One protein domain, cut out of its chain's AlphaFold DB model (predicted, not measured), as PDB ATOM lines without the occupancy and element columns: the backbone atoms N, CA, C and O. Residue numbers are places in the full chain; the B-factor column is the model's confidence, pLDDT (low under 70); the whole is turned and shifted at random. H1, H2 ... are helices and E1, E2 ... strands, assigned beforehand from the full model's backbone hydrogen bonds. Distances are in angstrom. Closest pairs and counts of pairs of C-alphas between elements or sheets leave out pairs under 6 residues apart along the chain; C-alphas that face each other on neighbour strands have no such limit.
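AT A GLANCE: This is residues 2 to 96 of the 631 residues of an uncharacterized protein of Edaphochlamys debaryana (UniProt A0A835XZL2). A short ribbon of two parallel strands, E1 and E2, runs through the middle, with H4 to one side and H2 and H7 packed on H4. H5 and H6 lie toward one end of the long axis; residues 9 to 14, after the separate H1, stick out at the other. The printed part has 95 residues, ordered H1 H2 H3 E1 H4 E2 H5 H6 H7, mostly helix. It is elongated, 47 by 27 by 23 A, and only just compact, close to loose, with a radius of gyration of the C-alphas of 14.5 A.

HOW THE PARTS SIT: H1, residues 2 to 8, is apart from the other named elements. H2, residues 22 to 26, touches H4, residues 47 to 57, closest at the C-alphas of Ala 26 and Ala 52, 5.1 A. H3, residues 29 to 32, is close to H4 but not clearly touching, Ser 30 to Trp 56 being the closest C-alphas, 7.0 A. E1, residues 35 to 39, and E2, residues 63 to 67, are parallel at 20 degrees; N 36 and O 63 are within hydrogen-bond range at 2.9 A. E1, H4 and E2 form a strand-helix-strand unit, parallel neighbour strands joined through a helix, with a right-handed crossover. H5, residues 70 to 76, and H6, residues 82 to 85, only just touch, with 3 pairs of C-alphas within 8 A; the closest are those of Gly 74 and Leu 82, 6.1 A. H7, residues 87 to 95, touches H6 only at the corner, Tyr 83 to Asn 89 being the closest C-alphas, 5.7 A. H7 touches H4 at a steep tilt of 47 degrees, the same way; the C-alphas of Ala 50 and Val 91 are closest, 4.6 A. Every O i to N i+4 pair is within range in H2 and H5, but 2 of 3 in H1, 6 of 7 in H4 and 2 of 5 in H7, which has 4 of 6 O i to N i+3 pairs; H3 and H6 are too short for an i+4 pair.

IN THESE COORDINATES: H1 begins at C-alpha 2 (98.274, 134.799, 103.671). H4 measures 16.1 A, H7 13.9 A, E2 13.4 A and E1 13.3 A. H7 ends at C-alpha 95 (91.959, 132.328, 130.241).

THE WHOLE: The C-alphas of Gly 12 and Asn 79 are the two farthest apart, 47.8 A. The printed part has no cut; the link H1 to H2 is long. Mean pLDDT of the printed part is 77.8, with 18 residues under 70, among them residues 2 to 6 and 77 to 81.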
ATOM      1  N   TYR A   2      97.112 135.700 103.856       55.06
ATOM      2  CA  TYR A   2      98.274 134.799 103.671       55.06
ATOM      3  C   TYR A   2      98.288 133.504 104.517       55.06
ATOM      4  O   TYR A   2      98.877 132.509 104.110       55.06
ATOM      5  N   PHE A   3      97.618 133.482 105.674       61.75
ATOM      6  CA  PHE A   3      97.559 132.300 106.547       61.75
ATOM      7  C   PHE A   3      96.700 131.157 105.967       61.75
ATOM      8  O   PHE A   3      97.022 129.985 106.137       61.75
ATOM      9  N   GLY A   4      95.630 131.490 105.231       64.31
ATOM     10  CA  GLY A   4      94.706 130.496 104.672       64.31
ATOM     11  C   GLY A   4      95.345 129.633 103.583       64.31
ATOM     12  O   GLY A   4      95.172 128.418 103.584       64.31
ATOM     13  N   SER A   5      96.151 130.242 102.709       68.25
ATOM     14  CA  SER A   5      96.878 129.533 101.649       68.25
ATOM     15  C   SER A   5      97.951 128.586 102.193       68.25
ATOM     16  O   SER A   5      98.171 127.524 101.623       68.25
ATOM     17  N   ALA A   6      98.595 128.937 103.312       69.94
ATOM     18  CA  ALA A   6      99.592 128.078 103.951       69.94
ATOM     19  C   ALA A   6      98.957 126.833 104.593       69.94
ATOM     20  O   ALA A   6      99.499 125.738 104.480       69.94
ATOM     21  N   LEU A   7      97.785 126.978 105.222       70.94
ATOM     22  CA  LEU A   7      97.070 125.847 105.821       70.94
ATOM     23  C   LEU A   7      96.444 124.916 104.773       70.94
ATOM     24  O   LEU A   7      96.411 123.710 104.985       70.94
ATOM     25  N   GLN A   8      95.983 125.451 103.636       73.94
ATOM     26  CA  GLN A   8      95.447 124.646 102.528       73.94
ATOM     27  C   GLN A   8      96.492 123.721 101.887       73.94
ATOM     28  O   GLN A   8      96.126 122.723 101.272       73.94
ATOM     29  N   ALA A   9      97.781 124.031 102.040       74.69
ATOM     30  CA  ALA A   9      98.869 123.190 101.554       74.69
ATOM     31  C   ALA A   9      99.152 121.971 102.456       74.69
ATOM     32  O   ALA A   9      99.950 121.112 102.079       74.69
ATOM     33  N   LEU A  10      98.527 121.874 103.640       76.44
ATOM     34  CA  LEU A  10      98.731 120.750 104.553       76.44
ATOM     35  C   LEU A  10      97.887 119.532 104.128       76.44
ATOM     36  O   LEU A  10      96.665 119.643 103.990       76.44
ATOM     37  N   PRO A  11      98.499 118.348 103.952       79.06
ATOM     38  CA  PRO A  11      97.775 117.155 103.534       79.06
ATOM     39  C   PRO A  11      96.772 116.704 104.607       79.06
ATOM     40  O   PRO A  11      97.105 116.598 105.785       79.06
ATOM     41  N   GLY A  12      95.542 116.402 104.181       79.38
ATOM     42  CA  GLY A  12      94.495 115.843 105.044       79.38
ATOM     43  C   GLY A  12      93.654 116.862 105.821       79.38
ATOM     44  O   GLY A  12      92.849 116.449 106.653       79.38
ATOM     45  N   ILE A  13      93.799 118.167 105.559       77.25
ATOM     46  CA  ILE A  13      93.017 119.223 106.219       77.25
ATOM     47  C   ILE A  13      92.204 119.998 105.177       77.25
ATOM     48  O   ILE A  13      92.751 120.563 104.234       77.25
ATOM     49  N   THR A  14      90.885 120.063 105.359       78.88
ATOM     50  CA  THR A  14      90.017 120.970 104.594       78.88
ATOM     51  C   THR A  14      89.911 122.294 105.341       78.88
ATOM     52  O   THR A  14      89.385 122.341 106.451       78.88
ATOM     53  N   VAL A  15      90.411 123.376 104.744       81.12
ATOM     54  CA  VAL A  15      90.409 124.709 105.362       81.12
ATOM     55  C   VAL A  15      89.375 125.589 104.675       81.12
ATOM     56  O   VAL A  15      89.535 125.947 103.507       81.12
ATOM     57  N   THR A  16      88.354 125.986 105.430       81.06
ATOM     58  CA  THR A  16      87.374 126.994 105.010       81.06
ATOM     59  C   THR A  16      87.619 128.256 105.828       81.06
ATOM     60  O   THR A  16      87.646 128.195 107.055       81.06
ATOM     61  N   THR A  17      87.843 129.395 105.173       81.06
ATOM     62  CA  THR A  17      88.060 130.676 105.855       81.06
ATOM     63  C   THR A  17      86.802 131.530 105.781       81.06
ATOM     64  O   THR A  17      86.135 131.616 104.753       81.06
ATOM     65  N   THR A  18      86.455 132.177 106.886       82.56
ATOM     66  CA  THR A  18      85.359 133.146 106.945       82.56
ATOM     67  C   THR A  18      85.828 134.325 107.776       82.56
ATOM     68  O   THR A  18      86.432 134.142 108.831       82.56
ATOM     69  N   VAL A  19      85.594 135.537 107.276       83.31
ATOM     70  CA  VAL A  19      85.843 136.764 108.032       83.31
ATOM     71  C   VAL A  19      84.570 137.079 108.799       83.31
ATOM     72  O   VAL A  19      83.500 137.174 108.203       83.31
ATOM     73  N   MET A  20      84.689 137.228 110.112       83.69
ATOM     74  CA  MET A  20      83.601 137.692 110.959       83.69
ATOM     75  C   MET A  20      84.134 138.631 112.028       83.69
ATOM     76  O   MET A  20      85.275 138.486 112.470       83.69
ATOM     77  N   ASP A  21      83.305 139.582 112.432       85.69
ATOM     78  CA  ASP A  21      83.588 140.425 113.586       85.69
ATOM     79  C   ASP A  21      83.204 139.723 114.903       85.69
ATOM     80  O   ASP A  21      82.595 138.646 114.935       85.69
ATOM     81  N   MET A  22      83.580 140.352 116.018       84.31
ATOM     82  CA  MET A  22      83.331 139.822 117.359       84.31
ATOM     83  C   MET A  22      81.851 139.810 117.758       84.31
ATOM     84  O   MET A  22      81.463 138.998 118.601       84.31
ATOM     85  N   ASP A  23      81.021 140.675 117.175       86.94
ATOM     86  CA  ASP A  23      79.583 140.699 117.443       86.94
ATOM     87  C   ASP A  23      78.893 139.508 116.763       86.94
ATOM     88  O   ASP A  23      78.133 138.787 117.412       86.94
ATOM     89  N   ALA A  24      79.222 139.234 115.500       86.69
ATOM     90  CA  ALA A  24      78.753 138.072 114.751       86.69
ATOM     91  C   ALA A  24      79.232 136.754 115.380       86.69
ATOM     92  O   ALA A  24      78.461 135.795 115.483       86.69
ATOM     93  N   PHE A  25      80.479 136.721 115.864       87.88
ATOM     94  CA  PHE A  25      80.998 135.591 116.632       87.88
ATOM     95  C   PHE A  25      80.149 135.350 117.891       87.88
ATOM     96  O   PHE A  25      79.670 134.236 118.116       87.88
ATOM     97  N   ALA A  26      79.907 136.400 118.683       86.19
ATOM     98  CA  ALA A  26      79.149 136.310 119.930       86.19
ATOM     99  C   ALA A  26      77.650 136.020 119.733       86.19
ATOM    100  O   ALA A  26      77.027 135.439 120.621       86.19
ATOM    101  N   ALA A  27      77.077 136.369 118.578       87.25
ATOM    102  CA  ALA A  27      75.681 136.111 118.223       87.25
ATOM    103  C   ALA A  27      75.403 134.668 117.743       87.25
ATOM    104  O   ALA A  27      74.300 134.374 117.286       87.25
ATOM    105  N   GLY A  28      76.381 133.758 117.841       79.62
ATOM    106  CA  GLY A  28      76.228 132.342 117.484       79.62
ATOM    107  C   GLY A  28      76.884 131.933 116.163       79.62
ATOM    108  O   GLY A  28      76.844 130.753 115.809       79.62
ATOM    109  N   GLY A  29      77.557 132.857 115.464       79.81
ATOM    110  CA  GLY A  29      78.368 132.547 114.279       79.81
ATOM    111  C   GLY A  29      79.560 131.623 114.572       79.81
ATOM    112  O   GLY A  29      80.110 131.002 113.668       79.81
ATOM    113  N   SER A  30      79.932 131.469 115.844       80.94
ATOM    114  CA  SER A  30      81.044 130.631 116.300       80.94
ATOM    115  C   SER A  30      80.824 129.115 116.142       80.94
ATOM    116  O   SER A  30      81.783 128.347 116.231       80.94
ATOM    117  N   ASN A  31      79.587 128.650 115.927       81.19
ATOM    118  CA  ASN A  31      79.245 127.218 115.973       81.19
ATOM    119  C   ASN A  31      79.973 126.372 114.913       81.19
ATOM    120  O   ASN A  31      80.391 125.249 115.201       81.19
ATOM    121  N   SER A  32      80.163 126.919 113.713       81.56
ATOM    122  CA  SER A  32      80.834 126.251 112.589       81.56
ATOM    123  C   SER A  32      82.338 126.535 112.507       81.56
ATOM    124  O   SER A  32      82.981 126.106 111.555       81.56
ATOM    125  N   ILE A  33      82.903 127.281 113.462       87.69
ATOM    126  CA  ILE A  33      84.323 127.652 113.474       87.69
ATOM    127  C   ILE A  33      85.071 126.715 114.405       87.69
ATOM    128  O   ILE A  33      84.658 126.551 115.551       87.69
ATOM    129  N   ASP A  34      86.173 126.134 113.937       87.88
ATOM    130  CA  ASP A  34      87.055 125.287 114.751       87.88
ATOM    131  C   ASP A  34      88.262 126.051 115.301       87.88
ATOM    132  O   ASP A  34      88.640 125.855 116.455       87.88
ATOM    133  N   VAL A  35      88.826 126.981 114.524       87.69
ATOM    134  CA  VAL A  35      89.916 127.862 114.965       87.69
ATOM    135  C   VAL A  35      89.550 129.314 114.703       87.69
ATOM    136  O   VAL A  35      89.202 129.670 113.579       87.69
ATOM    137  N   PHE A  36      89.657 130.152 115.730       87.50
ATOM    138  CA  PHE A  36      89.401 131.582 115.624       87.50
ATOM    139  C   PHE A  36      90.713 132.360 115.721       87.50
ATOM    140  O   PHE A  36      91.454 132.220 116.693       87.50
ATOM    141  N   LEU A  37      91.004 133.150 114.687       86.88
ATOM    142  CA  LEU A  37      92.175 134.015 114.602       86.88
ATOM    143  C   LEU A  37      91.756 135.447 114.936       86.88
ATOM    144  O   LEU A  37      90.954 136.023 114.204       86.88
ATOM    145  N   ILE A  38      92.313 136.019 116.000       84.56
ATOM    146  CA  ILE A  38      91.992 137.379 116.441       84.56
ATOM    147  C   ILE A  38      93.249 138.246 116.506       84.56
ATOM    148  O   ILE A  38      94.271 137.853 117.070       84.56
ATOM    149  N   ASP A  39      93.168 139.436 115.918       83.38
ATOM    150  CA  ASP A  39      94.209 140.456 116.030       83.38
ATOM    151  C   ASP A  39      94.038 141.232 117.341       83.38
ATOM    152  O   ASP A  39      92.918 141.523 117.749       83.38
ATOM    153  N   SER A  40      95.132 141.599 118.001       77.44
ATOM    154  CA  SER A  40      95.153 142.285 119.290       77.44
ATOM    155  C   SER A  40      94.492 143.666 119.277       77.44
ATOM    156  O   SER A  40      94.168 144.191 120.339       77.44
ATOM    157  N   TYR A  41      94.298 144.247 118.090       71.62
ATOM    158  CA  TYR A  41      93.877 145.633 117.877       71.62
ATOM    159  C   TYR A  41      92.376 145.872 117.737       71.62
ATOM    160  O   TYR A  41      91.984 147.001 117.462       71.62
ATOM    161  N   PHE A  42      91.517 144.862 117.871       73.38
ATOM    162  CA  PHE A  42      90.090 145.094 117.645       73.38
ATOM    163  C   PHE A  42      89.529 146.115 118.655       73.38
ATOM    164  O   PHE A  42      89.504 145.884 119.861       73.38
ATOM    165  N   GLU A  43      89.096 147.273 118.161       63.75
ATOM    166  CA  GLU A  43      88.750 148.426 119.006       63.75
ATOM    167  C   GLU A  43      87.383 148.272 119.695       63.75
ATOM    168  O   GLU A  43      87.103 148.890 120.720       63.75
ATOM    169  N   SER A  44      86.525 147.393 119.174       66.38
ATOM    170  CA  SER A  44      85.125 147.263 119.578       66.38
ATOM    171  C   SER A  44      84.889 146.186 120.642       66.38
ATOM    172  O   SER A  44      83.985 145.368 120.488       66.38
ATOM    173  N   TYR A  45      85.686 146.128 121.711       73.75
ATOM    174  CA  TYR A  45      85.472 145.129 122.769       73.75
ATOM    175  C   TYR A  45      84.180 145.372 123.567       73.75
ATOM    176  O   TYR A  45      83.968 146.456 124.115       73.75
ATOM    177  N   LYS A  46      83.373 144.319 123.742       79.88
ATOM    178  CA  LYS A  46      82.224 144.265 124.662       79.88
ATOM    179  C   LYS A  46      82.409 143.141 125.679       79.88
ATOM    180  O   LYS A  46      82.966 142.093 125.367       79.88
ATOM    181  N   ALA A  47      81.869 143.301 126.890       72.06
ATOM    182  CA  ALA A  47      81.926 142.258 127.924       72.06
ATOM    183  C   ALA A  47      81.327 140.909 127.461       72.06
ATOM    184  O   ALA A  47      81.775 139.840 127.878       72.06
ATOM    185  N   THR A  48      80.351 140.949 126.550       78.88
ATOM    186  CA  THR A  48      79.745 139.768 125.919       78.88
ATOM    187  C   THR A  48      80.728 138.978 125.050       78.88
ATOM    188  O   THR A  48      80.599 137.760 124.956       78.88
ATOM    189  N   HIS A  49      81.748 139.623 124.475       84.81
ATOM    190  CA  HIS A  49      82.746 138.982 123.613       84.81
ATOM    191  C   HIS A  49      83.624 137.993 124.374       84.81
ATOM    192  O   HIS A  49      83.760 136.846 123.953       84.81
ATOM    193  N   ALA A  50      84.173 138.392 125.526       77.81
ATOM    194  CA  ALA A  50      84.981 137.490 126.348       77.81
ATOM    195  C   ALA A  50      84.161 136.291 126.846       77.81
ATOM    196  O   ALA A  50      84.660 135.167 126.874       77.81
ATOM    197  N   SER A  51      82.898 136.508 127.214       82.25
ATOM    198  CA  SER A  51      81.992 135.429 127.621       82.25
ATOM    199  C   SER A  51      81.704 134.456 126.476       82.25
ATOM    200  O   SER A  51      81.751 133.245 126.695       82.25
ATOM    201  N   ALA A  52      81.484 134.959 125.258       86.06
ATOM    202  CA  ALA A  52      81.275 134.134 124.071       86.06
ATOM    203  C   ALA A  52      82.514 133.303 123.714       86.06
ATOM    204  O   ALA A  52      82.403 132.091 123.538       86.06
ATOM    205  N   VAL A  53      83.707 133.911 123.694       86.31
ATOM    206  CA  VAL A  53      84.968 133.193 123.425       86.31
ATOM    207  C   VAL A  53      85.220 132.114 124.477       86.31
ATOM    208  O   VAL A  53      85.553 130.986 124.124       86.31
ATOM    209  N   LYS A  54      84.989 132.405 125.764       81.38
ATOM    210  CA  LYS A  54      85.104 131.406 126.841       81.38
ATOM    211  C   LYS A  54      84.109 130.259 126.679       81.38
ATOM    212  O   LYS A  54      84.474 129.108 126.894       81.38
ATOM    213  N   ALA A  55      82.848 130.551 126.362       84.81
ATOM    214  CA  ALA A  55      81.829 129.523 126.154       84.81
ATOM    215  C   ALA A  55      82.175 128.632 124.954       84.81
ATOM    216  O   ALA A  55      82.091 127.411 125.054       84.81
ATOM    217  N   TRP A  56      82.643 129.239 123.867       89.69
ATOM    218  CA  TRP A  56      83.068 128.537 122.665       89.69
ATOM    219  C   TRP A  56      84.314 127.670 122.892       89.69
ATOM    220  O   TRP A  56      84.313 126.505 122.510       89.69
ATOM    221  N   LEU A  57      85.334 128.172 123.599       86.69
ATOM    222  CA  LEU A  57      86.544 127.406 123.938       86.69
ATOM    223  C   LEU A  57      86.287 126.201 124.857       86.69
ATOM    224  O   LEU A  57      87.114 125.297 124.916       86.69
ATOM    225  N   ARG A  58      85.157 126.167 125.577       82.94
ATOM    226  CA  ARG A  58      84.753 124.992 126.372       82.94
ATOM    227  C   ARG A  58      84.215 123.848 125.515       82.94
ATOM    228  O   ARG A  58      84.121 122.726 126.011       82.94
ATOM    229  N   LEU A  59      83.844 124.108 124.262       83.12
ATOM    230  CA  LEU A  59      83.434 123.064 123.331       83.12
ATOM    231  C   LEU A  59      84.658 122.248 122.901       83.12
ATOM    232  O   LEU A  59      85.759 122.772 122.732       83.12
ATOM    233  N   SER A  60      84.474 120.945 122.696       72.75
ATOM    234  CA  SER A  60      85.560 120.084 122.229       72.75
ATOM    235  C   SER A  60      86.058 120.528 120.848       72.75
ATOM    236  O   SER A  60      85.256 120.858 119.976       72.75
ATOM    237  N   LYS A  61      87.379 120.453 120.633       82.50
ATOM    238  CA  LYS A  61      88.050 120.725 119.344       82.50
ATOM    239  C   LYS A  61      87.979 122.184 118.862       82.50
ATOM    240  O   LYS A  61      88.055 122.424 117.661       82.50
ATOM    241  N   LYS A  62      87.861 123.150 119.779       88.56
ATOM    242  CA  LYS A  62      87.957 124.586 119.471       88.56
ATOM    243  C   LYS A  62      89.328 125.149 119.851       88.56
ATOM    244  O   LYS A  62      89.903 124.731 120.853       88.56
ATOM    245  N   GLY A  63      89.857 126.079 119.056       88.00
ATOM    246  CA  GLY A  63      91.183 126.676 119.262       88.00
ATOM    247  C   GLY A  63      91.224 128.181 119.002       88.00
ATOM    248  O   GLY A  63      90.668 128.668 118.026       88.00
ATOM    249  N   LEU A  64      91.914 128.936 119.854       87.44
ATOM    250  CA  LEU A  64      92.100 130.380 119.694       87.44
ATOM    251  C   LEU A  64      93.548 130.671 119.298       87.44
ATOM    252  O   LEU A  64      94.467 130.226 119.982       87.44
ATOM    253  N   LEU A  65      93.746 131.446 118.232       86.56
ATOM    254  CA  LEU A  65      95.045 131.999 117.866       86.56
ATOM    255  C   LEU A  65      94.970 133.521 117.951       86.56
ATOM    256  O   LEU A  65      94.114 134.147 117.331       86.56
ATOM    257  N   VAL A  66      95.862 134.109 118.743       85.12
ATOM    258  CA  VAL A  66      95.940 135.558 118.925       85.12
ATOM    259  C   VAL A  66      97.195 136.081 118.248       85.12
ATOM    260  O   VAL A  66      98.281 135.543 118.455       85.12
ATOM    261  N   THR A  67      97.049 137.137 117.457       80.69
ATOM    262  CA  THR A  67      98.157 137.834 116.797       80.69
ATOM    263  C   THR A  67      98.128 139.316 117.122       80.69
ATOM    264  O   THR A  67      97.192 139.798 117.749       80.69
ATOM    265  N   GLY A  68      99.134 140.046 116.652       76.94
ATOM    266  CA  GLY A  68      99.178 141.501 116.727       76.94
ATOM    267  C   GLY A  68     100.255 142.015 117.672       76.94
ATOM    268  O   GLY A  68     100.990 141.252 118.302       76.94
ATOM    269  N   HIS A  69     100.395 143.335 117.712       78.44
ATOM    270  CA  HIS A  69     101.530 143.999 118.340       78.44
ATOM    271  C   HIS A  69     101.055 144.798 119.556       78.44
ATOM    272  O   HIS A  69     100.939 146.017 119.510       78.44
ATOM    273  N   ALA A  70     100.812 144.113 120.679       75.69
ATOM    274  CA  ALA A  70     100.406 144.761 121.933       75.69
ATOM    275  C   ALA A  70     101.339 145.923 122.340       75.69
ATOM    276  O   ALA A  70     100.881 146.922 122.887       75.69
ATOM    277  N   TRP A  71     102.630 145.839 121.992       70.50
ATOM    278  CA  TRP A  71     103.593 146.928 122.172       70.50
ATOM    279  C   TRP A  71     103.234 148.200 121.378       70.50
ATOM    280  O   TRP A  71     103.349 149.299 121.910       70.50
ATOM    281  N   SER A  72     102.749 148.080 120.137       75.00
ATOM    282  CA  SER A  72     102.393 149.230 119.292       75.00
ATOM    283  C   SER A  72     101.023 149.812 119.659       75.00
ATOM    284  O   SER A  72     100.816 151.022 119.522       75.00
ATOM    285  N   TRP A  73     100.119 149.005 120.227       77.75
ATOM    286  CA  TRP A  73      98.930 149.541 120.894       77.75
ATOM    287  C   TRP A  73      99.314 150.371 122.122       77.75
ATOM    288  O   TRP A  73      98.853 151.504 122.240       77.75
ATOM    289  N   GLY A  74     100.196 149.848 122.987       68.25
ATOM    290  CA  GLY A  74     100.700 150.571 124.161       68.25
ATOM    291  C   GLY A  74     101.393 151.887 123.793       68.25
ATOM    292  O   GLY A  74     101.170 152.895 124.452       68.25
ATOM    293  N   PHE A  75     102.141 151.902 122.685       62.47
ATOM    294  CA  PHE A  75     102.735 153.113 122.102       62.47
ATOM    295  C   PHE A  75     101.691 154.171 121.719       62.47
ATOM    296  O   PHE A  75     101.890 155.355 121.953       62.47
ATOM    297  N   SER A  76     100.561 153.754 121.146       73.56
ATOM    298  CA  SER A  76      99.515 154.687 120.701       73.56
ATOM    299  C   SER A  76      98.608 155.154 121.850       73.56
ATOM    300  O   SER A  76      97.767 156.029 121.654       73.56
ATOM    301  N   HIS A  77      98.768 154.571 123.045       69.31
ATOM    302  CA  HIS A  77      97.912 154.780 124.211       69.31
ATOM    303  C   HIS A  77      98.750 154.880 125.499       69.31
ATOM    304  O   HIS A  77      98.508 154.152 126.456       69.31
ATOM    305  N   GLU A  78      99.728 155.794 125.540       57.09
ATOM    306  CA  GLU A  78     100.727 155.919 126.626       57.09
ATOM    307  C   GLU A  78     100.134 156.099 128.038       57.09
ATOM    308  O   GLU A  78     100.781 155.778 129.033       57.09
ATOM    309  N   ASN A  79      98.892 156.584 128.131       65.12
ATOM    310  CA  ASN A  79      98.170 156.775 129.394       65.12
ATOM    311  C   ASN A  79      97.166 155.653 129.708       65.12
ATOM    312  O   ASN A  79      96.494 155.709 130.737       65.12
ATOM    313  N   ALA A  80      97.028 154.665 128.824       64.06
ATOM    314  CA  ALA A  80      96.143 153.528 129.014       64.06
ATOM    315  C   ALA A  80      96.912 152.339 129.596       64.06
ATOM    316  O   ALA A  80      98.069 152.066 129.270       64.06
ATOM    317  N   ASN A  81      96.248 151.580 130.453       68.31
ATOM    318  CA  ASN A  81      96.792 150.363 131.017       68.31
ATOM    319  C   ASN A  81      96.581 149.207 130.036       68.31
ATOM    320  O   ASN A  81      95.479 148.688 129.897       68.31
ATOM    321  N   LEU A  82      97.661 148.731 129.409       71.69
ATOM    322  CA  LEU A  82      97.640 147.597 128.475       71.69
ATOM    323  C   LEU A  82      96.842 146.380 128.983       71.69
ATOM    324  O   LEU A  82      96.227 145.669 128.200       71.69
ATOM    325  N   TYR A  83      96.844 146.084 130.279       67.38
ATOM    326  CA  TYR A  83      96.209 144.873 130.803       67.38
ATOM    327  C   TYR A  83      94.700 145.025 130.963       67.38
ATOM    328  O   TYR A  83      93.966 144.059 130.758       67.38
ATOM    329  N   THR A  84      94.234 146.224 131.314       71.38
ATOM    330  CA  THR A  84      92.805 146.498 131.510       71.38
ATOM    331  C   THR A  84      92.153 147.133 130.301       71.38
ATOM    332  O   THR A  84      90.943 147.009 130.162       71.38
ATOM    333  N   ASP A  85      92.920 147.780 129.428       75.88
ATOM    334  CA  ASP A  85      92.390 148.661 128.390       75.88
ATOM    335  C   ASP A  85      92.576 148.062 126.992       75.88
ATOM    336  O   ASP A  85      91.689 148.238 126.151       75.88
ATOM    337  N   LEU A  86      93.619 147.243 126.771       80.56
ATOM    338  CA  LEU A  86      93.765 146.474 125.533       80.56
ATOM    339  C   LEU A  86      92.630 145.448 125.423       80.56
ATOM    340  O   LEU A  86      92.509 144.524 126.232       80.56
ATOM    341  N   ALA A  87      91.827 145.585 124.371       81.56
ATOM    342  CA  ALA A  87      90.664 144.750 124.085       81.56
ATOM    343  C   ALA A  87      90.949 143.244 124.187       81.56
ATOM    344  O   ALA A  87      90.216 142.513 124.858       81.56
ATOM    345  N   ILE A  88      92.043 142.776 123.579       83.62
ATOM    346  CA  ILE A  88      92.378 141.350 123.582       83.62
ATOM    347  C   ILE A  88      92.783 140.829 124.965       83.62
ATOM    348  O   ILE A  88      92.471 139.686 125.299       83.62
ATOM    349  N   ASN A  89      93.392 141.661 125.816       82.56
ATOM    350  CA  ASN A  89      93.749 141.255 127.175       82.56
ATOM    351  C   ASN A  89      92.508 141.025 128.037       82.56
ATOM    352  O   ASN A  89      92.509 140.120 128.864       82.56
ATOM    353  N   LYS A  90      91.398 141.720 127.771       78.75
ATOM    354  CA  LYS A  90      90.113 141.452 128.436       78.75
ATOM    355  C   LYS A  90      89.540 140.063 128.089       78.75
ATOM    356  O   LYS A  90      88.802 139.485 128.887       78.75
ATOM    357  N   VAL A  91      89.897 139.505 126.925       78.06
ATOM    358  CA  VAL A  91      89.542 138.132 126.504       78.06
ATOM    359  C   VAL A  91      90.534 137.100 127.043       78.06
ATOM    360  O   VAL A  91      90.114 136.049 127.528       78.06
ATOM    361  N   LEU A  92      91.835 137.388 126.961       79.31
ATOM    362  CA  LEU A  92      92.909 136.471 127.348       79.31
ATOM    363  C   LEU A  92      93.067 136.331 128.862       79.31
ATOM    364  O   LEU A  92      93.349 135.236 129.349       79.31
ATOM    365  N   TRP A  93      92.856 137.411 129.613       69.25
ATOM    366  CA  TRP A  93      93.117 137.436 131.050       69.25
ATOM    367  C   TRP A  93      92.321 136.377 131.820       69.25
ATOM    368  O   TRP A  93      92.919 135.612 132.578       69.25
ATOM    369  N   PRO A  94      91.004 136.214 131.591       67.44
ATOM    370  CA  PRO A  94      90.240 135.153 132.244       67.44
ATOM    371  C   PRO A  94      90.616 133.733 131.794       67.44
ATOM    372  O   PRO A  94      90.164 132.772 132.410       67.44
ATOM    373  N   LEU A  95      91.384 133.594 130.708       70.38
ATOM    374  CA  LEU A  95      91.959 132.328 130.241       70.38
ATOM    375  C   LEU A  95      93.355 132.075 130.836       70.38
ATOM    376  O   LEU A  95      93.945 131.035 130.561       70.38
ATOM    377  N   GLY A  96      93.878 133.000 131.649       64.38
ATOM    378  CA  GLY A  96      95.192 132.898 132.284       64.38
ATOM    379  C   GLY A  96      96.351 133.449 131.449       64.38
ATOM    380  O   GLY A  96      97.502 133.178 131.782       64.38
TER     381      GLY A  96